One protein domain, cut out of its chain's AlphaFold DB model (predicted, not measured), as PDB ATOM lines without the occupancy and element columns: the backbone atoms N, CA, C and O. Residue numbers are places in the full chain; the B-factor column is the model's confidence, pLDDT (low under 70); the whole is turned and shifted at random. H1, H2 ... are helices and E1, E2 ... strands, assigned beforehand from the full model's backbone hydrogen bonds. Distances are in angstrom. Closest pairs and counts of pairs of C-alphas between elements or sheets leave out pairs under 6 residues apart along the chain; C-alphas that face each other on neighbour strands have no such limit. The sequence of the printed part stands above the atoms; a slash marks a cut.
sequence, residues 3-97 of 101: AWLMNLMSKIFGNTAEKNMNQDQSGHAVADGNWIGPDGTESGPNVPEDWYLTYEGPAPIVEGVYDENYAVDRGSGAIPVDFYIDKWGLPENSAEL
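AT A GLANCE: This is residues 3 to 97 of the 101 residues of an uncharacterized protein of Euryarchaeota archaeon (UniProt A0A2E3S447). There is little regular structure: a small three-strand sheet, E1, E2 and E3, with helix H2 over it, and a long loop, residues 14 to 61, that joins H1 to the sheet; residues 13 to 27, of which residue 13 belongs to H1 and 14 to 27 to the loop, stick out. The 95 printed residues hold H1, E1, E2, E3 and H2 in chain order, mixed in class, with 31 residues in named elements. The whole is compact, radius of gyration of the C-alphas 14.2 A, spanning 39 by 27 by 20 A.

HOW THE PARTS SIT: E1, residues 62 to 66, E2, 69 to 72, and E3, 78 to 80, form a meander, each strand the antiparallel neighbour of the one before. N 63 and O 71 are 2.8 A apart; N 70 and O 79, 2.8 A. H2, residues 81 to 88, is on the sheet at a height of 9.4 A; Asn 69 and Val 81 are the closest C-alphas of E2 and H2, 4.9 A. H1, residues 3 to 13, only just grazes the sheet with residues 4 to 8 and is apart from H2. In both helices every O i to N i+4 pair is within hydrogen-bond range.

IN THESE COORDINATES: H1 is 15.0 A long from C-alpha 3 at (36.806, 12.229, -26.361); E1 10.7 A; H2 10.5 A, to C-alpha 88 at (15.726, 18.809, -42.610).

THE WHOLE: The printed part has no cut; H1 to E1 is a long link, and pLDDT is under 70 in residues 3 to 32 and 94 to 97.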
ATOM      1  N   ALA A   3      37.358  11.934 -27.685       55.91
ATOM      2  CA  ALA A   3      36.806  12.229 -26.361       55.91
ATOM      3  C   ALA A   3      35.328  12.658 -26.412       55.91
ATOM      4  O   ALA A   3      34.580  12.360 -25.488       55.91
ATOM      5  N   TRP A   4      34.904  13.314 -27.497       56.31
ATOM      6  CA  TRP A   4      33.516  13.736 -27.693       56.31
ATOM      7  C   TRP A   4      32.580  12.541 -27.960       56.31
ATOM      8  O   TRP A   4      31.597  12.389 -27.241       56.31
ATOM      9  N   LEU A   5      32.952  11.620 -28.863       57.75
ATOM     10  CA  LEU A   5      32.219  10.362 -29.080       57.75
ATOM     11  C   LEU A   5      32.132   9.531 -27.791       57.75
ATOM     12  O   LEU A   5      31.063   9.051 -27.432       57.75
ATOM     13  N   MET A   6      33.231   9.418 -27.038       63.97
ATOM     14  CA  MET A   6      33.230   8.712 -25.750       63.97
ATOM     15  C   MET A   6      32.317   9.382 -24.708       63.97
ATOM     16  O   MET A   6      31.734   8.691 -23.873       63.97
ATOM     17  N   ASN A   7      32.155  10.707 -24.759       63.69
ATOM     18  CA  ASN A   7      31.235  11.447 -23.895       63.69
ATOM     19  C   ASN A   7      29.764  11.202 -24.285       63.69
ATOM     20  O   ASN A   7      28.943  10.946 -23.408       63.69
ATOM     21  N   LEU A   8      29.442  11.198 -25.585       62.78
ATOM     22  CA  LEU A   8      28.110  10.841 -26.095       62.78
ATOM     23  C   LEU A   8      27.734   9.401 -25.717       62.78
ATOM     24  O   LEU A   8      26.700   9.163 -25.091       62.78
ATOM     25  N   MET A   9      28.637   8.453 -25.972       60.25
ATOM     26  CA  MET A   9      28.489   7.057 -25.554       60.25
ATOM     27  C   MET A   9      28.273   6.941 -24.042       60.25
ATOM     28  O   MET A   9      27.380   6.235 -23.585       60.25
ATOM     29  N   SER A  10      29.028   7.686 -23.235       61.12
ATOM     30  CA  SER A  10      28.840   7.683 -21.780       61.12
ATOM     31  C   SER A  10      27.488   8.256 -21.347       61.12
ATOM     32  O   SER A  10      26.967   7.828 -20.328       61.12
ATOM     33  N   LYS A  11      26.873   9.188 -22.084       57.00
ATOM     34  CA  LYS A  11      25.525   9.687 -21.752       57.00
ATOM     35  C   LYS A  11      24.423   8.686 -22.105       57.00
ATOM     36  O   LYS A  11      23.485   8.535 -21.328       57.00
ATOM     37  N   ILE A  12      24.560   7.978 -23.227       57.53
ATOM     38  CA  ILE A  12      23.600   6.954 -23.673       57.53
ATOM     39  C   ILE A  12      23.697   5.690 -22.800       57.53
ATOM     40  O   ILE A  12      22.681   5.136 -22.386       57.53
ATOM     41  N   PHE A  13      24.918   5.252 -22.469       59.62
ATOM     42  CA  PHE A  13      25.176   3.998 -21.746       59.62
ATOM     43  C   PHE A  13      25.458   4.179 -20.241       59.62
ATOM     44  O   PHE A  13      25.432   3.210 -19.483       59.62
ATOM     45  N   GLY A  14      25.719   5.400 -19.765       45.66
ATOM     46  CA  GLY A  14      26.226   5.662 -18.410       45.66
ATOM     47  C   GLY A  14      25.191   5.766 -17.295       45.66
ATOM     48  O   GLY A  14      25.579   6.094 -16.177       45.66
ATOM     49  N   ASN A  15      23.911   5.465 -17.543       46.25
ATOM     50  CA  ASN A  15      22.909   5.388 -16.468       46.25
ATOM     51  C   ASN A  15      22.380   3.972 -16.173       46.25
ATOM     52  O   ASN A  15      21.471   3.819 -15.362       46.25
ATOM     53  N   THR A  16      22.967   2.926 -16.762       44.78
ATOM     54  CA  THR A  16      22.612   1.537 -16.429       44.78
ATOM     55  C   THR A  16      23.871   0.683 -16.346       44.78
ATOM     56  O   THR A  16      24.187  -0.107 -17.233       44.78
ATOM     57  N   ALA A  17      24.605   0.831 -15.242       50.75
ATOM     58  CA  ALA A  17      25.430  -0.271 -14.773       50.75
ATOM     59  C   ALA A  17      24.488  -1.444 -14.442       50.75
ATOM     60  O   ALA A  17      23.520  -1.272 -13.709       50.75
ATOM     61  N   GLU A  18      24.796  -2.616 -14.999       49.06
ATOM     62  CA  GLU A  18      24.110  -3.900 -14.802       49.06
ATOM     63  C   GLU A  18      22.776  -4.086 -15.551       49.06
ATOM     64  O   GLU A  18      21.690  -3.899 -15.004       49.06
ATOM     65  N   LYS A  19      22.855  -4.614 -16.783       39.72
ATOM     66  CA  LYS A  19      22.289  -5.937 -17.131       39.72
ATOM     67  C   LYS A  19      22.569  -6.314 -18.591       39.72
ATOM     68  O   LYS A  19      22.092  -5.674 -19.514       39.72
ATOM     69  N   ASN A  20      23.263  -7.442 -18.740       43.38
ATOM     70  CA  ASN A  20      23.168  -8.382 -19.860       43.38
ATOM     71  C   ASN A  20      23.590  -7.877 -21.248       43.38
ATOM     72  O   ASN A  20      22.773  -7.694 -22.143       43.38
ATOM     73  N   MET A  21      24.905  -7.839 -21.471       45.91
ATOM     74  CA  MET A  21      25.483  -8.059 -22.799       45.91
ATOM     75  C   MET A  21      25.241  -9.517 -23.233       45.91
ATOM     76  O   MET A  21      26.158 -10.333 -23.182       45.91
ATOM     77  N   ASN A  22      24.012  -9.894 -23.589       42.09
ATOM     78  CA  ASN A  22      23.801 -11.018 -24.500       42.09
ATOM     79  C   ASN A  22      22.395 -10.998 -25.110       42.09
ATOM     80  O   ASN A  22      21.402 -11.075 -24.390       42.09
ATOM     81  N   GLN A  23      22.379 -10.998 -26.442       44.19
ATOM     82  CA  GLN A  23      21.250 -11.231 -27.342       44.19
ATOM     83  C   GLN A  23      20.097 -10.229 -27.283       44.19
ATOM     84  O   GLN A  23      19.071 -10.468 -26.649       44.19
ATOM     85  N   ASP A  24      20.214  -9.194 -28.114       43.94
ATOM     86  CA  ASP A  24      19.021  -8.626 -28.726       43.94
ATOM     87  C   ASP A  24      18.425  -9.648 -29.707       43.94
ATOM     88  O   ASP A  24      19.125 -10.285 -30.501       43.94
ATOM     89  N   GLN A  25      17.116  -9.856 -29.608       44.59
ATOM     90  CA  GLN A  25      16.343 -10.877 -30.320       44.59
ATOM     91  C   GLN A  25      16.074 -10.541 -31.801       44.59
ATOM     92  O   GLN A  25      15.123 -11.051 -32.394       44.59
ATOM     93  N   SER A  26      16.929  -9.750 -32.441       39.69
ATOM     94  CA  SER A  26      16.932  -9.536 -33.889       39.69
ATOM     95  C   SER A  26      18.342  -9.792 -34.397       39.69
ATOM     96  O   SER A  26      19.263  -9.081 -34.012       39.69
ATOM     97  N   GLY A  27      18.522 -10.830 -35.215       37.94
ATOM     98  CA  GLY A  27      19.812 -11.334 -35.702       37.94
ATOM     99  C   GLY A  27      20.592 -10.393 -36.629       37.94
ATOM    100  O   GLY A  27      20.992 -10.804 -37.713       37.94
ATOM    101  N   HIS A  28      20.844  -9.162 -36.199       41.81
ATOM    102  CA  HIS A  28      21.771  -8.232 -36.818       41.81
ATOM    103  C   HIS A  28      22.966  -8.105 -35.882       41.81
ATOM    104  O   HIS A  28      22.924  -7.407 -34.874       41.81
ATOM    105  N   ALA A  29      24.016  -8.864 -36.184       43.94
ATOM    106  CA  ALA A  29      25.314  -8.666 -35.570       43.94
ATOM    107  C   ALA A  29      25.763  -7.229 -35.882       43.94
ATOM    108  O   ALA A  29      26.188  -6.947 -36.998       43.94
ATOM    109  N   VAL A  30      25.605  -6.321 -34.921       52.78
ATOM    110  CA  VAL A  30      26.200  -4.984 -34.978       52.78
ATOM    111  C   VAL A  30      27.713  -5.163 -34.958       52.78
ATOM    112  O   VAL A  30      28.263  -5.756 -34.028       52.78
ATOM    113  N   ALA A  31      28.378  -4.734 -36.027       54.00
ATOM    114  CA  ALA A  31      29.817  -4.881 -36.180       54.00
ATOM    115  C   ALA A  31      30.556  -4.120 -35.063       54.00
ATOM    116  O   ALA A  31      30.306  -2.934 -34.855       54.00
ATOM    117  N   ASP A  32      31.440  -4.820 -34.341       64.00
ATOM    118  CA  ASP A  32      32.498  -4.315 -33.445       64.00
ATOM    119  C   ASP A  32      32.281  -2.914 -32.820       64.00
ATOM    120  O   ASP A  32      33.105  -2.014 -32.978       64.00
ATOM    121  N   GLY A  33      31.186  -2.718 -32.073       71.19
ATOM    122  CA  GLY A  33      30.955  -1.501 -31.274       71.19
ATOM    123  C   GLY A  33      29.958  -0.483 -31.841       71.19
ATOM    124  O   GLY A  33      29.789   0.577 -31.235       71.19
ATOM    125  N   ASN A  34      29.279  -0.797 -32.946       81.94
ATOM    126  CA  ASN A  34      28.097  -0.054 -33.392       81.94
ATOM    127  C   ASN A  34      26.855  -0.407 -32.544       81.94
ATOM    128  O   ASN A  34      26.780  -1.473 -31.930       81.94
ATOM    129  N   TRP A  35      25.863   0.480 -32.521       83.12
ATOM    130  CA  TRP A  35      24.541   0.276 -31.924       83.12
ATOM    131  C   TRP A  35      23.435   0.630 -32.920       83.12
ATOM    132  O   TRP A  35      23.672   1.318 -33.910       83.12
ATOM    133  N   ILE A  36      22.217   0.156 -32.662       83.25
ATOM    134  CA  ILE A  36      21.043   0.484 -33.474       83.25
ATOM    135  C   ILE A  36      20.213   1.527 -32.726       83.25
ATOM    136  O   ILE A  36      19.837   1.319 -31.572       83.25
ATOM    137  N   GLY A  37      19.966   2.664 -33.372       76.81
ATOM    138  CA  GLY A  37      19.096   3.718 -32.868       76.81
ATOM    139  C   GLY A  37      17.635   3.261 -32.758       76.81
ATOM    140  O   GLY A  37      17.245   2.249 -33.344       76.81
ATOM    141  N   PRO A  38      16.785   4.008 -32.034       75.69
ATOM    142  CA  PRO A  38      15.366   3.670 -31.876       75.69
ATOM    143  C   PRO A  38      14.587   3.661 -33.203       75.69
ATOM    144  O   PRO A  38      13.518   3.062 -33.290       75.69
ATOM    145  N   ASP A  39      15.118   4.317 -34.232       79.50
ATOM    146  CA  ASP A  39      14.603   4.367 -35.599       79.50
ATOM    147  C   ASP A  39      15.152   3.241 -36.502       79.50
ATOM    148  O   ASP A  39      14.825   3.190 -37.686       79.50
ATOM    149  N   GLY A  40      15.963   2.327 -35.959       82.75
ATOM    150  CA  GLY A  40      16.601   1.245 -36.711       82.75
ATOM    151  C   GLY A  40      17.914   1.641 -37.394       82.75
ATOM    152  O   GLY A  40      18.482   0.824 -38.118       82.75
ATOM    153  N   THR A  41      18.411   2.860 -37.171       86.12
ATOM    154  CA  THR A  41      19.629   3.368 -37.818       86.12
ATOM    155  C   THR A  41      20.882   2.869 -37.122       86.12
ATOM    156  O   THR A  41      21.071   3.090 -35.925       86.12
ATOM    157  N   GLU A  42      21.780   2.237 -37.871       87.56
ATOM    158  CA  GLU A  42      23.093   1.866 -37.351       87.56
ATOM    159  C   GLU A  42      23.922   3.116 -37.035       87.56
ATOM    160  O   GLU A  42      24.011   4.046 -37.835       87.56
ATOM    161  N   SER A  43      24.504   3.145 -35.840       87.12
ATOM    162  CA  SER A  43      25.249   4.274 -35.291       87.12
ATOM    163  C   SER A  43      26.525   3.781 -34.620       87.12
ATOM    164  O   SER A  43      26.531   2.718 -34.004       87.12
ATOM    165  N   GLY A  44      27.617   4.530 -34.731       86.25
ATOM    166  CA  GLY A  44      28.875   4.201 -34.067       86.25
ATOM    167  C   GLY A  44      30.125   4.392 -34.917       86.25
ATOM    168  O   GLY A  44      30.058   4.877 -36.045       86.25
ATOM    169  N   PRO A  45      31.298   4.039 -34.361       80.94
ATOM    170  CA  PRO A  45      32.596   4.377 -34.944       80.94
ATOM    171  C   PRO A  45      32.884   3.666 -36.269       80.94
ATOM    172  O   PRO A  45      33.741   4.128 -37.017       80.94
ATOM    173  N   ASN A  46      32.199   2.554 -36.560       85.56
ATOM    174  CA  ASN A  46      32.368   1.832 -37.821       85.56
ATOM    175  C   ASN A  46      31.323   2.235 -38.870       85.56
ATOM    176  O   ASN A  46      31.315   1.670 -39.963       85.56
ATOM    177  N   VAL A  47      30.421   3.167 -38.548       87.00
ATOM    178  CA  VAL A  47      29.470   3.700 -39.522       87.00
ATOM    179  C   VAL A  47      30.210   4.646 -40.471       87.00
ATOM    180  O   VAL A  47      30.948   5.515 -39.997       87.00
ATOM    181  N   PRO A  48      30.035   4.503 -41.796       90.69
ATOM    182  CA  PRO A  48      30.656   5.392 -42.772       90.69
ATOM    183  C   PRO A  48      30.346   6.865 -42.497       90.69
ATOM    184  O   PRO A  48      29.234   7.211 -42.108       90.69
ATOM    185  N   GLU A  49      31.313   7.753 -42.732       89.94
ATOM    186  CA  GLU A  49      31.121   9.196 -42.529       89.94
ATOM    187  C   GLU A  49      30.009   9.774 -43.417       89.94
ATOM    188  O   GLU A  49      29.358  10.737 -43.028       89.94
ATOM    189  N   ASP A  50      29.750   9.158 -44.571       94.25
ATOM    190  CA  ASP A  50      28.756   9.550 -45.572       94.25
ATOM    191  C   ASP A  50      27.384   8.871 -45.398       94.25
ATOM    192  O   ASP A  50      26.532   8.952 -46.286       94.25
ATOM    193  N   TRP A  51      27.126   8.237 -44.247       92.56
ATOM    194  CA  TRP A  51      25.860   7.558 -43.928       92.56
ATOM    195  C   TRP A  51      24.610   8.421 -44.182       92.56
ATOM    196  O   TRP A  51      23.555   7.912 -44.562       92.56
ATOM    197  N   TYR A  52      24.726   9.741 -44.008       93.06
ATOM    198  CA  TYR A  52      23.633  10.697 -44.176       93.06
ATOM    199  C   TYR A  52      23.118  10.788 -45.624       93.06
ATOM    200  O   TYR A  52      21.979  11.213 -45.844       93.06
ATOM    201  N   LEU A  53      23.919  10.366 -46.613       94.69
ATOM    202  CA  LEU A  53      23.538  10.363 -48.029       94.69
ATOM    203  C   LEU A  53      22.433   9.351 -48.339       94.69
ATOM    204  O   LEU A  53      21.632   9.584 -49.242       94.69
ATOM    205  N   THR A  54      22.384   8.240 -47.604       92.75
ATOM    206  CA  THR A  54      21.395   7.163 -47.788       92.75
ATOM    207  C   THR A  54      20.356   7.118 -46.670       92.75
ATOM    208  O   THR A  54      19.458   6.277 -46.686       92.75
ATOM    209  N   TYR A  55      20.466   8.020 -45.695       91.62
ATOM    210  CA  TYR A  55      19.575   8.072 -44.549       91.62
ATOM    211  C   TYR A  55      18.234   8.722 -44.899       91.62
ATOM    212  O   TYR A  55      18.160   9.919 -45.158       91.62
ATOM    213  N   GLU A  56      17.155   7.946 -44.851       90.94
ATOM    214  CA  GLU A  56      15.781   8.403 -45.129       90.94
ATOM    215  C   GLU A  56      14.943   8.594 -43.848       90.94
ATOM    216  O   GLU A  56      13.720   8.720 -43.901       90.94
ATOM    217  N   GLY A  57      15.588   8.564 -42.679       89.94
ATOM    218  CA  GLY A  57      14.919   8.679 -41.386       89.94
ATOM    219  C   GLY A  57      14.613  10.121 -40.951       89.94
ATOM    220  O   GLY A  57      14.827  11.082 -41.702       89.94
ATOM    221  N   PRO A  58      14.078  10.290 -39.727       91.69
ATOM    222  CA  PRO A  58      13.763  11.603 -39.167       91.69
ATOM    223  C   PRO A  58      15.017  12.465 -38.961       91.69
ATOM    224  O   PRO A  58      16.129  11.953 -38.886       91.69
ATOM    225  N   ALA A  59      14.833  13.778 -38.801       93.62
ATOM    226  CA  ALA A  59      15.933  14.713 -38.565       93.62
ATOM    227  C   ALA A  59      16.825  14.269 -37.381       93.62
ATOM    228  O   ALA A  59      16.304  13.957 -36.300       93.62
ATOM    229  N   PRO A  60      18.156  14.204 -37.569       91.75
ATOM    230  CA  PRO A  60      19.107  13.943 -36.492       91.75
ATOM    231  C   PRO A  60      19.070  14.980 -35.378       91.75
ATOM    232  O   PRO A  60      18.941  16.167 -35.666       91.75
ATOM    233  N   ILE A  61      19.165  14.555 -34.114       90.69
ATOM    234  CA  ILE A  61      19.232  15.507 -33.000       90.69
ATOM    235  C   ILE A  61      20.636  16.093 -33.022       90.69
ATOM    236  O   ILE A  61      21.616  15.359 -32.907       90.69
ATOM    237  N   VAL A  62      20.726  17.410 -33.195       92.06
ATOM    238  CA  VAL A  62      22.003  18.121 -33.183       92.06
ATOM    239  C   VAL A  62      22.398  18.365 -31.736       92.06
ATOM    240  O   VAL A  62      21.721  19.080 -31.015       92.06
ATOM    241  N   GLU A  63      23.508  17.800 -31.293       87.56
ATOM    242  CA  GLU A  63      24.015  17.982 -29.929       87.56
ATOM    243  C   GLU A  63      25.106  19.052 -29.836       87.56
ATOM    244  O   GLU A  63      25.509  19.456 -28.744       87.56
ATOM    245  N   GLY A  64      25.608  19.509 -30.982       86.38
ATOM    246  CA  GLY A  64      26.632  20.533 -31.055       86.38
ATOM    247  C   GLY A  64      27.022  20.867 -32.485       86.38
ATOM    248  O   GLY A  64      26.568  20.246 -33.447       86.38
ATOM    249  N   VAL A  65      27.905  21.850 -32.610       88.06
ATOM    250  CA  VAL A  65      28.516  22.241 -33.880       88.06
ATOM    251  C   VAL A  65      30.023  22.090 -33.736       88.06
ATOM    252  O   VAL A  65      30.600  22.536 -32.744       88.06
ATOM    253  N   TYR A  66      30.652  21.442 -34.707       83.38
ATOM    254  CA  TYR A  66      32.097  21.299 -34.785       83.38
ATOM    255  C   TYR A  66      32.562  21.653 -36.196       83.38
ATOM    256  O   TYR A  66      32.260  20.940 -37.156       83.38
ATOM    257  N   ASP A  67      33.305  22.755 -36.307       88.19
ATOM    258  CA  ASP A  67      33.703  23.357 -37.579       88.19
ATOM    259  C   ASP A  67      32.487  23.536 -38.517       88.19
ATOM    260  O   ASP A  67      31.561  24.281 -38.198       88.19
ATOM    261  N   GLU A  68      32.465  22.837 -39.652       89.56
ATOM    262  CA  GLU A  68      31.406  22.889 -40.673       89.56
ATOM    263  C   GLU A  68      30.378  21.746 -40.535       89.56
ATOM    264  O   GLU A  68      29.562  21.520 -41.429       89.56
ATOM    265  N   ASN A  69      30.402  21.005 -39.421       92.44
ATOM    266  CA  ASN A  69      29.552  19.837 -39.192       92.44
ATOM    267  C   ASN A  69      28.685  19.988 -37.940       92.44
ATOM    268  O   ASN A  69      29.132  20.466 -36.894       92.44
ATOM    269  N   TYR A  70      27.454  19.495 -38.017       92.44
ATOM    270  CA  TYR A  70      26.664  19.185 -36.840       92.44
ATOM    271  C   TYR A  70      27.095  17.854 -36.243       92.44
ATOM    272  O   TYR A  70      27.198  16.840 -36.933       92.44
ATOM    273  N   ALA A  71      27.308  17.884 -34.933       90.44
ATOM    274  CA  ALA A  71      27.467  16.718 -34.090       90.44
ATOM    275  C   ALA A  71      26.069  16.161 -33.797       90.44
ATOM    276  O   ALA A  71      25.224  16.893 -33.279       90.44
ATOM    277  N   VAL A  72      25.808  14.904 -34.155       90.69
ATOM    278  CA  VAL A  72      24.467  14.304 -34.084       90.69
ATOM    279  C   VAL A  72      24.449  12.991 -33.305       90.69
ATOM    280  O   VAL A  72      25.470  12.325 -33.156       90.69
ATOM    281  N   ASP A  73      23.271  12.606 -32.827       88.62
ATOM    282  CA  ASP A  73      23.033  11.432 -31.973       88.62
ATOM    283  C   ASP A  73      23.086  10.066 -32.691       88.62
ATOM    284  O   ASP A  73      22.943   9.024 -32.046       88.62
ATOM    285  N   ARG A  74      23.258  10.043 -34.020       89.50
ATOM    286  CA  ARG A  74      23.167   8.824 -34.842       89.50
ATOM    287  C   ARG A  74      24.177   8.768 -35.986       89.50
ATOM    288  O   ARG A  74      24.864   9.743 -36.288       89.50
ATOM    289  N   GLY A  75      24.251   7.608 -36.631       90.56
ATOM    290  CA  GLY A  75      25.191   7.341 -37.713       90.56
ATOM    291  C   GLY A  75      26.639   7.401 -37.230       90.56
ATOM    292  O   GLY A  75      26.957   6.921 -36.142       90.56
ATOM    293  N   SER A  76      27.519   8.028 -38.007       91.69
ATOM    294  CA  SER A  76      28.906   8.292 -37.584       91.69
ATOM    295  C   SER A  76      29.017   9.384 -36.507       91.69
ATOM    296  O   SER A  76      30.097   9.610 -35.960       91.69
ATOM    297  N   GLY A  77      27.911  10.075 -36.200       90.19
ATOM    298  CA  GLY A  77      27.859  11.193 -35.261       90.19
ATOM    299  C   GLY A  77      28.140  12.561 -35.885       90.19
ATOM    300  O   GLY A  77      28.184  13.552 -35.161       90.19
ATOM    301  N   ALA A  78      28.319  12.652 -37.204       92.62
ATOM    302  CA  ALA A  78      28.546  13.923 -37.889       92.62
ATOM    303  C   ALA A  78      27.758  14.033 -39.200       92.62
ATOM    304  O   ALA A  78      27.605  13.046 -39.925       92.62
ATOM    305  N   ILE A  79      27.280  15.245 -39.497       94.50
ATOM    306  CA  ILE A  79      26.663  15.629 -40.777       94.50
ATOM    307  C   ILE A  79      27.101  17.057 -41.132       94.50
ATOM    308  O   ILE A  79      27.047  17.918 -40.253       94.50
ATOM    309  N   PRO A  80      27.463  17.359 -42.391       95.94
ATOM    310  CA  PRO A  80      27.721  18.731 -42.821       95.94
ATOM    311  C   PRO A  80      26.525  19.655 -42.552       95.94
ATOM    312  O   PRO A  80      25.385  19.301 -42.865       95.94
ATOM    313  N   VAL A  81      26.778  20.849 -42.006       93.94
ATOM    314  CA  VAL A  81      25.727  21.814 -41.623       93.94
ATOM    315  C   VAL A  81      24.825  22.148 -42.810       93.94
ATOM    316  O   VAL A  81      23.603  22.050 -42.701       93.94
ATOM    317  N   ASP A  82      25.420  22.466 -43.961       95.25
ATOM    318  CA  ASP A  82      24.670  22.829 -45.167       95.25
ATOM    319  C   ASP A  82      23.773  21.683 -45.648       95.25
ATOM    320  O   ASP A  82      22.615  21.907 -46.000       95.25
ATOM    321  N   PHE A  83      24.274  20.443 -45.605       95.38
ATOM    322  CA  PHE A  83      23.491  19.266 -45.983       95.38
ATOM    323  C   PHE A  83      22.313  19.050 -45.030       95.38
ATOM    324  O   PHE A  83      21.196  18.773 -45.468       95.38
ATOM    325  N   TYR A  84      22.551  19.182 -43.723       94.88
ATOM    326  CA  TYR A  84      21.499  19.026 -42.728       94.88
ATOM    327  C   TYR A  84      20.382  20.051 -42.948       94.88
ATOM    328  O   TYR A  84      19.208  19.685 -42.973       94.88
ATOM    329  N   ILE A  85      20.753  21.322 -43.132       94.38
ATOM    330  CA  ILE A  85      19.796  22.417 -43.316       94.38
ATOM    331  C   ILE A  85      19.003  22.241 -44.612       94.38
ATOM    332  O   ILE A  85      17.792  22.458 -44.603       94.38
ATOM    333  N   ASP A  86      19.645  21.822 -45.702       95.50
ATOM    334  CA  ASP A  86      18.961  21.568 -46.975       95.50
ATOM    335  C   ASP A  86      17.925  20.439 -46.853       95.50
ATOM    336  O   ASP A  86      16.806  20.549 -47.358       95.50
ATOM    337  N   LYS A  87      18.263  19.368 -46.122       94.56
ATOM    338  CA  LYS A  87      17.414  18.176 -46.013       94.56
ATOM    339  C   LYS A  87      16.316  18.281 -44.953       94.56
ATOM    340  O   LYS A  87      15.186  17.868 -45.208       94.56
ATOM    341  N   TRP A  88      16.632  18.799 -43.768       94.81
ATOM    342  CA  TRP A  88      15.726  18.809 -42.610       94.81
ATOM    343  C   TRP A  88      15.373  20.212 -42.104       94.81
ATOM    344  O   TRP A  88      14.465  20.348 -41.284       94.81
ATOM    345  N   GLY A  89      16.031  21.259 -42.603       93.12
ATOM    346  CA  GLY A  89      15.885  22.619 -42.090       93.12
ATOM    347  C   GLY A  89      16.741  22.883 -40.849       93.12
ATOM    348  O   GLY A  89      17.690  22.164 -40.546       93.12
ATOM    349  N   LEU A  90      16.428  23.965 -40.131       90.25
ATOM    350  CA  LEU A  90      17.135  24.300 -38.893       90.25
ATOM    351  C   LEU A  90      16.838  23.257 -37.804       90.25
ATOM    352  O   LEU A  90      15.680  22.857 -37.665       90.25
ATOM    353  N   PRO A  91      17.836  22.865 -36.993       88.94
ATOM    354  CA  PRO A  91      17.603  21.923 -35.910       88.94
ATOM    355  C   PRO A  91      16.627  22.509 -34.884       88.94
ATOM    356  O   PRO A  91      16.666  23.706 -34.576       88.94
ATOM    357  N   GLU A  92      15.754  21.663 -34.334       81.88
ATOM    358  CA  GLU A  92      14.715  22.085 -33.380       81.88
ATOM    359  C   GLU A  92      15.308  22.770 -32.141       81.88
ATOM    360  O   GLU A  92      14.737  23.721 -31.610       81.88
ATOM    361  N   ASN A  93      16.497  22.341 -31.720       75.88
ATOM    362  CA  ASN A  93      17.233  22.900 -30.590       75.88
ATOM    363  C   ASN A  93      18.235  24.001 -30.989       75.88
ATOM    364  O   ASN A  93      19.106  24.362 -30.199       75.88
ATOM    365  N   SER A  94      18.109  24.578 -32.191       67.94
ATOM    366  CA  SER A  94      18.963  25.677 -32.679       67.94
ATOM    367  C   SER A  94      19.049  26.868 -31.720       67.94
ATOM    368  O   SER A  94      20.097  27.502 -31.642       67.94
ATOM    369  N   ALA A  95      17.991  27.153 -30.954       61.84
ATOM    370  CA  ALA A  95      18.000  28.213 -29.945       61.84
ATOM    371  C   ALA A  95      19.010  27.950 -28.810       61.84
ATOM    372  O   ALA A  95      19.689  28.873 -28.368       61.84
ATOM    373  N   GLU A  96      19.157  26.696 -28.374       60.41
ATOM    374  CA  GLU A  96      20.052  26.301 -27.274       60.41
ATOM    375  C   GLU A  96      21.526  26.281 -27.711       60.41
ATOM    376  O   GLU A  96      22.420  26.598 -26.930       60.41
ATOM    377  N   LEU A  97      21.788  26.015 -28.996       60.78
ATOM    378  CA  LEU A  97      23.138  26.013 -29.573       60.78
ATOM    379  C   LEU A  97      23.776  27.415 -29.652       60.78
ATOM    380  O   LEU A  97      24.984  27.521 -29.847       60.78
TER     381      LEU A  97